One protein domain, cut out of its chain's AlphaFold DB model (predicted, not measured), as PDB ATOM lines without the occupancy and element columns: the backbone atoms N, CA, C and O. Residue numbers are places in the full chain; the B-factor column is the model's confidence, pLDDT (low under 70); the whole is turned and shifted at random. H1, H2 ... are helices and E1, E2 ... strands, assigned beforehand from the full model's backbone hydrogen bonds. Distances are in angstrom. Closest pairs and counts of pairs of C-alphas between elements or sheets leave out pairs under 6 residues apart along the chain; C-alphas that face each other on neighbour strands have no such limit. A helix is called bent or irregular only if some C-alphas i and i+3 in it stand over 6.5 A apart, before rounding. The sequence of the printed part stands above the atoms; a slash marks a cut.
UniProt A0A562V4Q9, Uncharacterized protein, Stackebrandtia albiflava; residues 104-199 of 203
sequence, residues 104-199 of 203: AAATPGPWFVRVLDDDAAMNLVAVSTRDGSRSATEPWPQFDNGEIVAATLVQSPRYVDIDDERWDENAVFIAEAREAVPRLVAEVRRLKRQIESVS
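This is residues 104 to 199 of the 203 residues of an uncharacterized protein of Stackebrandtia albiflava (UniProt A0A562V4Q9). What does the model look like at first sight? A small, twisted sheet of four strands has the first part of one long helix, residues 167 to 178 of H1, packed on one face; past a kink near residue 179 the helix sticks out as a long arm, residues 183 to 198 standing free. What is it built of? The printed part has 96 residues, with the named elements E1, E2, E3, E4 and H1 in that order along the chain; the sheet has the order E1 - E2 - E3 - E4, all antiparallel, and the class is mixed, helices and strands. How spread out is it? It is loose, with a radius of gyration of the C-alphas of 17.5 A, and it spans 63 by 29 by 21 A, the arm making the length.

Where are the strands? E1 is residues 112 to 116, 12.4 A long from C-alpha 112 at (223.085, 305.980, 296.353), and E2 is residues 124 to 128, 11.8 A. E3, residues 148 to 155, is 16.1 A long and bends by 71 degrees at residue 152; E4 is residues 158 to 160, 6.3 A. Where is the helix? H1, residues 167 to 198, runs 44.2 A from (220.859, 292.660, 299.725) to (229.385, 300.168, 257.047), with a kink of 49 degrees near residue 179. It is neither bent nor irregular, but only just: C-alphas 178 and 181 are 6.2 A apart.

How are the strands joined? They form a meander, each strand the antiparallel neighbour of the one before, with hairpins E1 and E2, E2 and E3, and E3 and E4. N 114 and O 126 are 2.8 A apart, N 127 and O 150 2.8 A, and N 154 and O 160 2.8 A, each within hydrogen-bond range. The pairing is staggered: E3 pairs with E2 over residues 148 to 154 and with E4 over residues 154 to 155. How does H1 stand to the sheet? It is on the sheet, in two layers, a helix on one face of a sheet, at a height of 15.5 A over the sheet; it lies over E2 and runs along the strands, at 13 degrees to E2 on the local plane. The closest C-alphas of E3 and H1 are those of Thr 152 and Trp 167, 4.9 A apart, and of E2 and H1 those of Val 127 and Ala 171, 5.9 A. In H1, 25 of 28 O i to N i+4 pairs are within hydrogen-bond range.

How large is it? The two C-alphas farthest apart, those of Ala 120 and Ser 199, are 63.2 A apart; without the free residues 183 to 199 the body spans 39 by 29 by 19 A. Is the backbone whole? The printed part has no cut; the link from E2 to E3 is long, with 19 residues. Where is confidence low? Residues 119 to 121 and 132 to 141 have pLDDT under 70, against a mean of 87.6 for the printed part.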
ATOM      1  N   ALA A 104     213.179 307.406 281.895       95.94
ATOM      2  CA  ALA A 104     212.650 308.755 282.084       95.94
ATOM      3  C   ALA A 104     211.520 308.810 283.126       95.94
ATOM      4  O   ALA A 104     211.402 309.806 283.840       95.94
ATOM      5  N   ALA A 105     210.717 307.749 283.234       97.69
ATOM      6  CA  ALA A 105     209.612 307.653 284.187       97.69
ATOM      7  C   ALA A 105     210.065 307.383 285.633       97.69
ATOM      8  O   ALA A 105     209.362 307.744 286.577       97.69
ATOM      9  N   ALA A 106     211.220 306.740 285.821       97.06
ATOM     10  CA  ALA A 106     211.770 306.455 287.144       97.06
ATOM     11  C   ALA A 106     212.309 307.714 287.854       97.06
ATOM     12  O   ALA A 106     212.621 308.726 287.225       97.06
ATOM     13  N   THR A 107     212.472 307.628 289.181       97.00
ATOM     14  CA  THR A 107     213.015 308.714 290.012       97.00
ATOM     15  C   THR A 107     214.330 309.257 289.431       97.00
ATOM     16  O   THR A 107     215.238 308.470 289.148       97.00
ATOM     17  N   PRO A 108     214.482 310.584 289.261       95.31
ATOM     18  CA  PRO A 108     215.738 311.167 288.803       95.31
ATOM     19  C   PRO A 108     216.927 310.751 289.682       95.31
ATOM     20  O   PRO A 108     216.797 310.627 290.900       95.31
ATOM     21  N   GLY A 109     218.077 310.510 289.052       93.31
ATOM     22  CA  GLY A 109     219.332 310.217 289.748       93.31
ATOM     23  C   GLY A 109     220.078 311.486 290.191       93.31
ATOM     24  O   GLY A 109     219.620 312.596 289.901       93.31
ATOM     25  N   PRO A 110     221.253 311.345 290.828       94.50
ATOM     26  CA  PRO A 110     221.932 310.083 291.146       94.50
ATOM     27  C   PRO A 110     221.246 309.306 292.278       94.50
ATOM     28  O   PRO A 110     220.537 309.881 293.104       94.50
ATOM     29  N   TRP A 111     221.444 307.990 292.287       96.12
ATOM     30  CA  TRP A 111     220.985 307.099 293.351       96.12
ATOM     31  C   TRP A 111     222.188 306.563 294.126       96.12
ATOM     32  O   TRP A 111     223.243 306.318 293.548       96.12
ATOM     33  N   PHE A 112     222.024 306.369 295.430       93.88
ATOM     34  CA  PHE A 112     223.085 305.980 296.353       93.88
ATOM     35  C   PHE A 112     222.619 304.849 297.259       93.88
ATOM     36  O   PHE A 112     221.461 304.819 297.675       93.88
ATOM     37  N   VAL A 113     223.532 303.954 297.620       92.94
ATOM     38  CA  VAL A 113     223.267 302.937 298.641       92.94
ATOM     39  C   VAL A 113     223.347 303.576 300.028       92.94
ATOM     40  O   VAL A 113     224.282 304.322 300.329       92.94
ATOM     41  N   ARG A 114     222.369 303.276 300.881       88.69
ATOM     42  CA  ARG A 114     222.343 303.631 302.301       88.69
ATOM     43  C   ARG A 114     222.210 302.365 303.134       88.69
ATOM     44  O   ARG A 114     221.311 301.559 302.903       88.69
ATOM     45  N   VAL A 115     223.081 302.253 304.128       87.75
ATOM     46  CA  VAL A 115     222.954 301.296 305.228       87.75
ATOM     47  C   VAL A 115     222.480 302.093 306.434       87.75
ATOM     48  O   VAL A 115     223.142 303.037 306.863       87.75
ATOM     49  N   LEU A 116     221.285 301.770 306.905       82.94
ATOM     50  CA  LEU A 116     220.595 302.429 308.000       82.94
ATOM     51  C   LEU A 116     220.486 301.407 309.124       82.94
ATOM     52  O   LEU A 116     219.577 300.581 309.131       82.94
ATOM     53  N   ASP A 117     221.463 301.441 310.019       80.31
ATOM     54  CA  ASP A 117     221.479 300.618 311.225       80.31
ATOM     55  C   ASP A 117     220.880 301.409 312.401       80.31
ATOM     56  O   ASP A 117     220.840 302.649 312.384       80.31
ATOM     57  N   ASP A 118     220.393 300.699 313.412       71.75
ATOM     58  CA  ASP A 118     219.883 301.280 314.654       71.75
ATOM     59  C   ASP A 118     220.630 300.761 315.890       71.75
ATOM     60  O   ASP A 118     221.485 299.879 315.821       71.75
ATOM     61  N   ASP A 119     220.308 301.314 317.063       65.62
ATOM     62  CA  ASP A 119     220.949 300.925 318.328       65.62
ATOM     63  C   ASP A 119     220.683 299.456 318.723       65.62
ATOM     64  O   ASP A 119     221.332 298.924 319.628       65.62
ATOM     65  N   ALA A 120     219.721 298.791 318.075       62.56
ATOM     66  CA  ALA A 120     219.381 297.390 318.280       62.56
ATOM     67  C   ALA A 120     220.014 296.458 317.225       62.56
ATOM     68  O   ALA A 120     219.683 295.268 317.211       62.56
ATOM     69  N   ALA A 121     220.938 296.966 316.396       60.28
ATOM     70  CA  ALA A 121     221.558 296.265 315.270       60.28
ATOM     71  C   ALA A 121     220.538 295.768 314.223       60.28
ATOM     72  O   ALA A 121     220.746 294.732 313.580       60.28
ATOM     73  N   MET A 122     219.398 296.456 314.097       74.31
ATOM     74  CA  MET A 122     218.396 296.174 313.076       74.31
ATOM     75  C   MET A 122     218.729 296.961 311.812       74.31
ATOM     76  O   MET A 122     218.578 298.180 311.750       74.31
ATOM     77  N   ASN A 123     219.132 296.235 310.770       81.25
ATOM     78  CA  ASN A 123     219.612 296.856 309.543       81.25
ATOM     79  C   ASN A 123     218.496 297.070 308.513       81.25
ATOM     80  O   ASN A 123     217.661 296.192 308.252       81.25
ATOM     81  N   LEU A 124     218.548 298.232 307.868       88.12
ATOM     82  CA  LEU A 124     217.862 298.563 306.627       88.12
ATOM     83  C   LEU A 124     218.917 298.872 305.559       88.12
ATOM     84  O   LEU A 124     219.717 299.791 305.720       88.12
ATOM     85  N   VAL A 125     218.895 298.136 304.448       91.38
ATOM     86  CA  VAL A 125     219.708 298.447 303.262       91.38
ATOM     87  C   VAL A 125     218.779 298.954 302.174       91.38
ATOM     88  O   VAL A 125     217.769 298.321 301.850       91.38
ATOM     89  N   ALA A 126     219.090 300.133 301.647       92.69
ATOM     90  CA  ALA A 126     218.225 300.843 300.724       92.69
ATOM     91  C   ALA A 126     219.005 301.618 299.660       92.69
ATOM     92  O   ALA A 126     220.178 301.945 299.816       92.69
ATOM     93  N   VAL A 127     218.311 301.952 298.580       94.81
ATOM     94  CA  VAL A 127     218.737 302.890 297.543       94.81
ATOM     95  C   VAL A 127     218.008 304.207 297.770       94.81
ATOM     96  O   VAL A 127     216.798 304.214 297.995       94.81
ATOM     97  N   SER A 128     218.726 305.324 297.709       94.19
ATOM     98  CA  SER A 128     218.215 306.655 298.030       94.19
ATOM     99  C   SER A 128     218.682 307.717 297.039       94.19
ATOM    100  O   SER A 128     219.737 307.589 296.429       94.19
ATOM    101  N   THR A 129     217.928 308.808 296.907       93.94
ATOM    102  CA  THR A 129     218.351 310.007 296.161       93.94
ATOM    103  C   THR A 129     219.343 310.885 296.931       93.94
ATOM    104  O   THR A 129     219.808 311.895 296.400       93.94
ATOM    105  N   ARG A 130     219.657 310.553 298.192       88.44
ATOM    106  CA  ARG A 130     220.676 311.245 298.989       88.44
ATOM    107  C   ARG A 130     221.909 310.388 299.199       88.44
ATOM    108  O   ARG A 130     221.824 309.216 299.555       88.44
ATOM    109  N   ASP A 131     223.055 311.035 299.048       83.69
ATOM    110  CA  ASP A 131     224.351 310.450 299.346       83.69
ATOM    111  C   ASP A 131     224.502 310.219 300.858       83.69
ATOM    112  O   ASP A 131     224.594 311.165 301.647       83.69
ATOM    113  N   GLY A 132     224.525 308.945 301.253       65.50
ATOM    114  CA  GLY A 132     224.741 308.512 302.632       65.50
ATOM    115  C   GLY A 132     226.205 308.557 303.078       65.50
ATOM    116  O   GLY A 132     226.465 308.549 304.277       65.50
ATOM    117  N   SER A 133     227.173 308.674 302.157       59.16
ATOM    118  CA  SER A 133     228.606 308.714 302.502       59.16
ATOM    119  C   SER A 133     228.977 309.944 303.336       59.16
ATOM    120  O   SER A 133     229.956 309.933 304.084       59.16
ATOM    121  N   ARG A 134     228.162 311.006 303.253       49.12
ATOM    122  CA  ARG A 134     228.348 312.251 304.007       49.12
ATOM    123  C   ARG A 134     227.642 312.265 305.367       49.12
ATOM    124  O   ARG A 134     227.943 313.139 306.176       49.12
ATOM    125  N   SER A 135     226.743 311.316 305.623       48.25
ATOM    126  CA  SER A 135     226.040 311.147 306.898       48.25
ATOM    127  C   SER A 135     225.853 309.656 307.176       48.25
ATOM    128  O   SER A 135     224.761 309.106 307.057       48.25
ATOM    129  N   ALA A 136     226.942 308.993 307.566       50.84
ATOM    130  CA  ALA A 136     226.947 307.608 308.047       50.84
ATOM    131  C   ALA A 136     226.225 307.434 309.407       50.84
ATOM    132  O   ALA A 136     226.518 306.503 310.147       50.84
ATOM    133  N   THR A 137     225.357 308.372 309.794       52.12
ATOM    134  CA  THR A 137     224.927 308.544 311.187       52.12
ATOM    135  C   THR A 137     223.493 309.020 311.359       52.12
ATOM    136  O   THR A 137     223.150 309.377 312.475       52.12
ATOM    137  N   GLU A 138     222.651 309.079 310.322       62.78
ATOM    138  CA  GLU A 138     221.206 309.191 310.578       62.78
ATOM    139  C   GLU A 138     220.692 307.794 310.925       62.78
ATOM    140  O   GLU A 138     220.529 306.977 310.013       62.78
ATOM    141  N   PRO A 139     220.482 307.487 312.217       65.88
ATOM    142  CA  PRO A 139     219.998 306.180 312.599       65.88
ATOM    143  C   PRO A 139     218.532 306.072 312.195       65.88
ATOM    144  O   PRO A 139     217.794 307.064 312.141       65.88
ATOM    145  N   TRP A 140     218.069 304.854 311.953       61.22
ATOM    146  CA  TRP A 140     216.633 304.604 311.916       61.22
ATOM    147  C   TRP A 140     215.996 305.057 313.257       61.22
ATOM    148  O   TRP A 140     216.609 304.880 314.310       61.22
ATOM    149  N   PRO A 141     214.797 305.681 313.279       67.69
ATOM    150  CA  PRO A 141     213.900 306.010 312.166       67.69
ATOM    151  C   PRO A 141     214.062 307.459 311.657       67.69
ATOM    152  O   PRO A 141     213.125 308.024 311.103       67.69
ATOM    153  N   GLN A 142     215.198 308.111 311.911       70.19
ATOM    154  CA  GLN A 142     215.363 309.562 311.737       70.19
ATOM    155  C   GLN A 142     215.651 309.991 310.289       70.19
ATOM    156  O   GLN A 142     215.721 311.189 310.020       70.19
ATOM    157  N   PHE A 143     215.807 309.046 309.361       77.00
ATOM    158  CA  PHE A 143     215.943 309.342 307.937       77.00
ATOM    159  C   PHE A 143     214.588 309.724 307.319       77.00
ATOM    160  O   PHE A 143     213.535 309.223 307.717       77.00
ATOM    161  N   ASP A 144     214.611 310.591 306.308       83.06
ATOM    162  CA  ASP A 144     213.414 310.936 305.540       83.06
ATOM    163  C   ASP A 144     213.062 309.790 304.578       83.06
ATOM    164  O   ASP A 144     213.813 309.458 303.656       83.06
ATOM    165  N   ASN A 145     211.903 309.165 304.788       85.81
ATOM    166  CA  ASN A 145     211.432 308.076 303.937       85.81
ATOM    167  C   ASN A 145     211.099 308.533 302.506       85.81
ATOM    168  O   ASN A 145     211.106 307.699 301.601       85.81
ATOM    169  N   GLY A 146     210.871 309.832 302.280       89.38
ATOM    170  CA  GLY A 146     210.663 310.416 300.954       89.38
ATOM    171  C   GLY A 146     211.897 310.352 300.051       89.38
ATOM    172  O   GLY A 146     211.792 310.593 298.851       89.38
ATOM    173  N   GLU A 147     213.059 310.004 300.605       90.94
ATOM    174  CA  GLU A 147     214.322 309.888 299.874       90.94
ATOM    175  C   GLU A 147     214.649 308.456 299.460       90.94
ATOM    176  O   GLU A 147     215.642 308.244 298.761       90.94
ATOM    177  N   ILE A 148     213.876 307.464 299.912       92.50
ATOM    178  CA  ILE A 148     214.116 306.053 299.605       92.50
ATOM    179  C   ILE A 148     213.469 305.699 298.264       92.50
ATOM    180  O   ILE A 148     212.272 305.878 298.060       92.50
ATOM    181  N   VAL A 149     214.277 305.160 297.354       96.19
ATOM    182  CA  VAL A 149     213.864 304.677 296.029       96.19
ATOM    183  C   VAL A 149     213.490 303.196 296.086       96.19
ATOM    184  O   VAL A 149     212.487 302.789 295.506       96.19
ATOM    185  N   ALA A 150     214.287 302.388 296.786       96.19
ATOM    186  CA  ALA A 150     214.067 300.953 296.949       96.19
ATOM    187  C   ALA A 150     214.697 300.461 298.258       96.19
ATOM    188  O   ALA A 150     215.726 300.986 298.672       96.19
ATOM    189  N   ALA A 151     214.118 299.440 298.888       94.25
ATOM    190  CA  ALA A 151     214.736 298.719 300.001       94.25
ATOM    191  C   ALA A 151     215.119 297.312 299.534       94.25
ATOM    192  O   ALA A 151     214.324 296.654 298.862       94.25
ATOM    193  N   THR A 152     216.320 296.859 299.886       95.56
ATOM    194  CA  THR A 152     216.815 295.503 299.596       95.56
ATOM    195  C   THR A 152     216.983 294.660 300.856       95.56
ATOM    196  O   THR A 152     217.043 293.439 300.744       95.56
ATOM    197  N   LEU A 153     216.974 295.286 302.040       93.81
ATOM    198  CA  LEU A 153     216.882 294.619 303.338       93.81
ATOM    199  C   LEU A 153     216.012 295.426 304.306       93.81
ATOM    200  O   LEU A 153     216.224 296.621 304.469       93.81
ATOM    201  N   VAL A 154     215.085 294.762 304.994       91.50
ATOM    202  CA  VAL A 154     214.350 295.265 306.162       91.50
ATOM    203  C   VAL A 154     214.332 294.137 307.191       91.50
ATOM    204  O   VAL A 154     213.523 293.212 307.080       91.50
ATOM    205  N   GLN A 155     215.232 294.190 308.179       87.88
ATOM    206  CA  GLN A 155     215.377 293.114 309.169       87.88
ATOM    207  C   GLN A 155     214.281 293.105 310.245       87.88
ATOM    208  O   GLN A 155     213.984 292.042 310.793       87.88
ATOM    209  N   SER A 156     213.662 294.252 310.558       83.06
ATOM    210  CA  SER A 156     212.649 294.347 311.617       83.06
ATOM    211  C   SER A 156     211.507 295.324 311.286       83.06
ATOM    212  O   SER A 156     211.747 296.522 311.142       83.06
ATOM    213  N   PRO A 157     210.253 294.835 311.190       84.94
ATOM    214  CA  PRO A 157     209.921 293.416 311.053       84.94
ATOM    215  C   PRO A 157     210.624 292.827 309.820       84.94
ATOM    216  O   PRO A 157     210.798 293.525 308.824       84.94
ATOM    217  N   ARG A 158     211.021 291.551 309.885       87.12
ATOM    218  CA  ARG A 158     211.687 290.863 308.771       87.12
ATOM    219  C   ARG A 158     210.728 290.797 307.584       87.12
ATOM    220  O   ARG A 158     209.776 290.018 307.612       87.12
ATOM    221  N   TYR A 159     210.933 291.666 306.599       89.19
ATOM    222  CA  TYR A 159     209.958 291.904 305.531       89.19
ATOM    223  C   TYR A 159     210.579 291.868 304.136       89.19
ATOM    224  O   TYR A 159     210.025 291.240 303.238       89.19
ATOM    225  N   VAL A 160     211.742 292.496 303.962       92.62
ATOM    226  CA  VAL A 160     212.549 292.390 302.743       92.62
ATOM    227  C   VAL A 160     213.830 291.690 303.143       92.62
ATOM    228  O   VAL A 160     214.668 292.289 303.800       92.62
ATOM    229  N   ASP A 161     213.941 290.408 302.837       92.75
ATOM    230  CA  ASP A 161     215.096 289.599 303.207       92.75
ATOM    231  C   ASP A 161     215.184 288.433 302.225       92.75
ATOM    232  O   ASP A 161     214.274 287.604 302.159       92.75
ATOM    233  N   ILE A 162     216.207 288.461 301.376       92.94
ATOM    234  CA  ILE A 162     216.393 287.483 300.309       92.94
ATOM    235  C   ILE A 162     217.248 286.322 300.822       92.94
ATOM    236  O   ILE A 162     218.265 286.537 301.475       92.94
ATOM    237  N   ASP A 163     216.855 285.092 300.489       95.25
ATOM    238  CA  ASP A 163     217.490 283.873 301.011       95.25
ATOM    239  C   ASP A 163     218.991 283.751 300.682       95.25
ATOM    240  O   ASP A 163     219.713 283.047 301.384       95.25
ATOM    241  N   ASP A 164     219.464 284.388 299.603       96.75
ATOM    242  CA  ASP A 164     220.877 284.358 299.200       96.75
ATOM    243  C   ASP A 164     221.740 285.434 299.874       96.75
ATOM    244  O   ASP A 164     222.943 285.497 299.619       96.75
ATOM    245  N   GLU A 165     221.125 286.247 300.735       95.00
ATOM    246  CA  GLU A 165     221.747 287.296 301.540       95.00
ATOM    247  C   GLU A 165     222.432 288.415 300.729       95.00
ATOM    248  O   GLU A 165     223.222 289.188 301.263       95.00
ATOM    249  N   ARG A 166     222.106 288.562 299.435       96.56
ATOM    250  CA  ARG A 166     222.748 289.540 298.529       96.56
ATOM    251  C   ARG A 166     222.101 290.924 298.516       96.56
ATOM    252  O   ARG A 166     222.021 291.588 297.479       96.56
ATOM    253  N   TRP A 167     221.559 291.371 299.644       95.12
ATOM    254  CA  TRP A 167     220.859 292.660 299.725       95.12
ATOM    255  C   TRP A 167     221.776 293.856 299.440       95.12
ATOM    256  O   TRP A 167     221.314 294.833 298.842       95.12
ATOM    257  N   ASP A 168     223.057 293.775 299.806       93.25
ATOM    258  CA  ASP A 168     224.047 294.823 299.550       93.25
ATOM    259  C   ASP A 168     224.365 294.909 298.053       93.25
ATOM    260  O   ASP A 168     224.273 295.980 297.448       93.25
ATOM    261  N   GLU A 169     224.655 293.773 297.415       96.88
ATOM    262  CA  GLU A 169     224.931 293.703 295.980       96.88
ATOM    263  C   GLU A 169     223.726 294.132 295.145       96.88
ATOM    264  O   GLU A 169     223.884 294.838 294.148       96.88
ATOM    265  N   ASN A 170     222.516 293.756 295.566       97.56
ATOM    266  CA  ASN A 170     221.285 294.180 294.907       97.56
ATOM    267  C   ASN A 170     221.105 295.704 294.993       97.56
ATOM    268  O   ASN A 170     220.728 296.327 293.999       97.56
ATOM    269  N   ALA A 171     221.411 296.324 296.140       95.94
ATOM    270  CA  ALA A 171     221.323 297.777 296.290       95.94
ATOM    271  C   ALA A 171     222.335 298.494 295.391       95.94
ATOM    272  O   ALA A 171     221.976 299.453 294.704       95.94
ATOM    273  N   VAL A 172     223.577 297.998 295.347       96.50
ATOM    274  CA  VAL A 172     224.623 298.521 294.456       96.50
ATOM    275  C   VAL A 172     224.190 298.404 292.998       96.50
ATOM    276  O   VAL A 172     224.250 299.388 292.265       96.50
ATOM    277  N   PHE A 173     223.695 297.237 292.576       97.88
ATOM    278  CA  PHE A 173     223.232 297.025 291.207       97.88
ATOM    279  C   PHE A 173     222.119 298.005 290.814       97.88
ATOM    280  O   PHE A 173     222.193 298.621 289.753       97.88
ATOM    281  N   ILE A 174     221.110 298.182 291.672       97.44
ATOM    282  CA  ILE A 174     219.989 299.098 291.414       97.44
ATOM    283  C   ILE A 174     220.473 300.551 291.333       97.44
ATOM    284  O   ILE A 174     220.066 301.274 290.422       97.44
ATOM    285  N   ALA A 175     221.334 300.984 292.261       96.69
ATOM    286  CA  ALA A 175     221.871 302.343 292.268       96.69
ATOM    287  C   ALA A 175     222.673 302.638 290.986       96.69
ATOM    288  O   ALA A 175     222.408 303.631 290.307       96.69
ATOM    289  N   GLU A 176     223.576 301.733 290.601       97.31
ATOM    290  CA  GLU A 176     224.405 301.855 289.393       97.31
ATOM    291  C   GLU A 176     223.580 301.790 288.099       97.31
ATOM    292  O   GLU A 176     223.862 302.501 287.128       97.31
ATOM    293  N   ALA A 177     222.517 300.976 288.071       97.19
ATOM    294  CA  ALA A 177     221.652 300.830 286.902       97.19
ATOM    295  C   ALA A 177     221.039 302.165 286.450       97.19
ATOM    296  O   ALA A 177     220.828 302.360 285.249       97.19
ATOM    297  N   ARG A 178     220.816 303.111 287.377       97.06
ATOM    298  CA  ARG A 178     220.282 304.446 287.065       97.06
ATOM    299  C   ARG A 178     221.134 305.208 286.056       97.06
ATOM    300  O   ARG A 178     220.587 305.948 285.239       97.06
ATOM    301  N   GLU A 179     222.451 305.034 286.106       96.06
ATOM    302  CA  GLU A 179     223.389 305.671 285.180       96.06
ATOM    303  C   GLU A 179     223.834 304.723 284.064       96.06
ATOM    304  O   GLU A 179     223.985 305.139 282.912       96.06
ATOM    305  N   ALA A 180     224.033 303.443 284.386       97.19
ATOM    306  CA  ALA A 180     224.540 302.460 283.441       97.19
ATOM    307  C   ALA A 180     223.546 302.165 282.309       97.19
ATOM    308  O   ALA A 180     223.955 302.121 281.148       97.19
ATOM    309  N   VAL A 181     222.249 302.011 282.605       96.69
ATOM    310  CA  VAL A 181     221.248 301.626 281.594       96.69
ATOM    311  C   VAL A 181     221.090 302.694 280.502       96.69
ATOM    312  O   VAL A 181     221.271 302.343 279.333       96.69
ATOM    313  N   PRO A 182     220.871 303.992 280.807       96.81
ATOM    314  CA  PRO A 182     220.804 305.020 279.763       96.81
ATOM    315  C   PRO A 182     222.073 305.097 278.902       96.81
ATOM    316  O   PRO A 182     222.003 305.299 277.689       96.81
ATOM    317  N   ARG A 183     223.253 304.897 279.508       97.38
ATOM    318  CA  ARG A 183     224.535 304.876 278.783       97.38
ATOM    319  C   ARG A 183     224.642 303.679 277.844       97.38
ATOM    320  O   ARG A 183     225.118 303.840 276.722       97.38
ATOM    321  N   LEU A 184     224.204 302.501 278.284       97.44
ATOM    322  CA  LEU A 184     224.180 301.296 277.458       97.44
ATOM    323  C   LEU A 184     223.223 301.452 276.274       97.44
ATOM    324  O   LEU A 184     223.608 301.133 275.153       97.44
ATOM    325  N   VAL A 185     222.027 302.007 276.486       97.50
ATOM    326  CA  VAL A 185     221.074 302.262 275.394       97.50
ATOM    327  C   VAL A 185     221.666 303.224 274.357       97.50
ATOM    328  O   VAL A 185     221.673 302.921 273.159       97.50
ATOM    329  N   ALA A 186     222.255 304.338 274.804       97.62
ATOM    330  CA  ALA A 186     222.923 305.288 273.914       97.62
ATOM    331  C   ALA A 186     224.059 304.634 273.102       97.62
ATOM    332  O   ALA A 186     224.225 304.920 271.909       97.62
ATOM    333  N   GLU A 187     224.819 303.736 273.729       98.00
ATOM    334  CA  GLU A 187     225.914 303.009 273.091       98.00
ATOM    335  C   GLU A 187     225.418 301.987 272.061       98.00
ATOM    336  O   GLU A 187     225.952 301.927 270.951       98.00
ATOM    337  N   VAL A 188     224.351 301.243 272.362       96.44
ATOM    338  CA  VAL A 188     223.728 300.317 271.404       96.44
ATOM    339  C   VAL A 188     223.257 301.074 270.162       96.44
ATOM    340  O   VAL A 188     223.602 300.683 269.045       96.44
ATOM    341  N   ARG A 189     222.568 302.213 270.318       96.38
ATOM    342  CA  ARG A 189     222.166 303.048 269.169       96.38
ATOM    343  C   ARG A 189     223.367 303.545 268.367       96.38
ATOM    344  O   ARG A 189     223.329 303.584 267.136       96.38
ATOM    345  N   ARG A 190     224.453 303.936 269.044       96.38
ATOM    346  CA  ARG A 190     225.698 304.357 268.382       96.38
ATOM    347  C   ARG A 190     226.267 303.230 267.519       96.38
ATOM    348  O   ARG A 190     226.630 303.486 266.371       96.38
ATOM    349  N   LEU A 191     226.328 302.012 268.052       95.19
ATOM    350  CA  LEU A 191     226.834 300.835 267.348       95.19
ATOM    351  C   LEU A 191     225.941 300.446 266.163       95.19
ATOM    352  O   LEU A 191     226.464 300.195 265.079       95.19
ATOM    353  N   LYS A 192     224.613 300.479 266.321       92.94
ATOM    354  CA  LYS A 192     223.668 300.194 265.226       92.94
ATOM    355  C   LYS A 192     223.856 301.154 264.051       92.94
ATOM    356  O   LYS A 192     224.053 300.699 262.927       92.94
ATOM    357  N   ARG A 193     223.964 302.461 264.317       93.62
ATOM    358  CA  ARG A 193     224.271 303.463 263.276       93.62
ATOM    359  C   ARG A 193     225.603 303.200 262.567       93.62
ATOM    360  O   ARG A 193     225.714 303.416 261.363       93.62
ATOM    361  N   GLN A 194     226.627 302.741 263.291       93.56
ATOM    362  CA  GLN A 194     227.912 302.390 262.678       93.56
ATOM    363  C   GLN A 194     227.785 301.175 261.759       93.56
ATOM    364  O   GLN A 194     228.288 301.217 260.637       93.56
ATOM    365  N   ILE A 195     227.081 300.131 262.194       91.56
ATOM    366  CA  ILE A 195     226.843 298.932 261.383       91.56
ATOM    367  C   ILE A 195     226.068 299.283 260.109       91.56
ATOM    368  O   ILE A 195     226.470 298.858 259.027       91.56
ATOM    369  N   GLU A 196     225.022 300.102 260.204       89.19
ATOM    370  CA  GLU A 196     224.260 300.582 259.043       89.19
ATOM    371  C   GLU A 196     225.133 301.390 258.078       89.19
ATOM    372  O   GLU A 196     225.067 301.187 256.867       89.19
ATOM    373  N   SER A 197     226.009 302.257 258.600       89.31
ATOM    374  CA  SER A 197     226.920 303.053 257.769       89.31
ATOM    375  C   SER A 197     227.965 302.208 257.029       89.31
ATOM    376  O   SER A 197     228.344 302.542 255.909       89.31
ATOM    377  N   VAL A 198     228.418 301.106 257.639       87.69
ATOM    378  CA  VAL A 198     229.385 300.168 257.047       87.69
ATOM    379  C   VAL A 198     228.700 299.205 256.072       87.69
ATOM    380  O   VAL A 198     229.316 298.784 255.098       87.69
ATOM    381  N   SER A 199     227.418 298.904 256.288       79.75
ATOM    382  CA  SER A 199     226.614 297.990 255.464       79.75
ATOM    383  C   SER A 199     225.905 298.687 254.291       79.75
ATOM    384  O   SER A 199     224.897 298.182 253.800       79.75
TER     385      SER A 199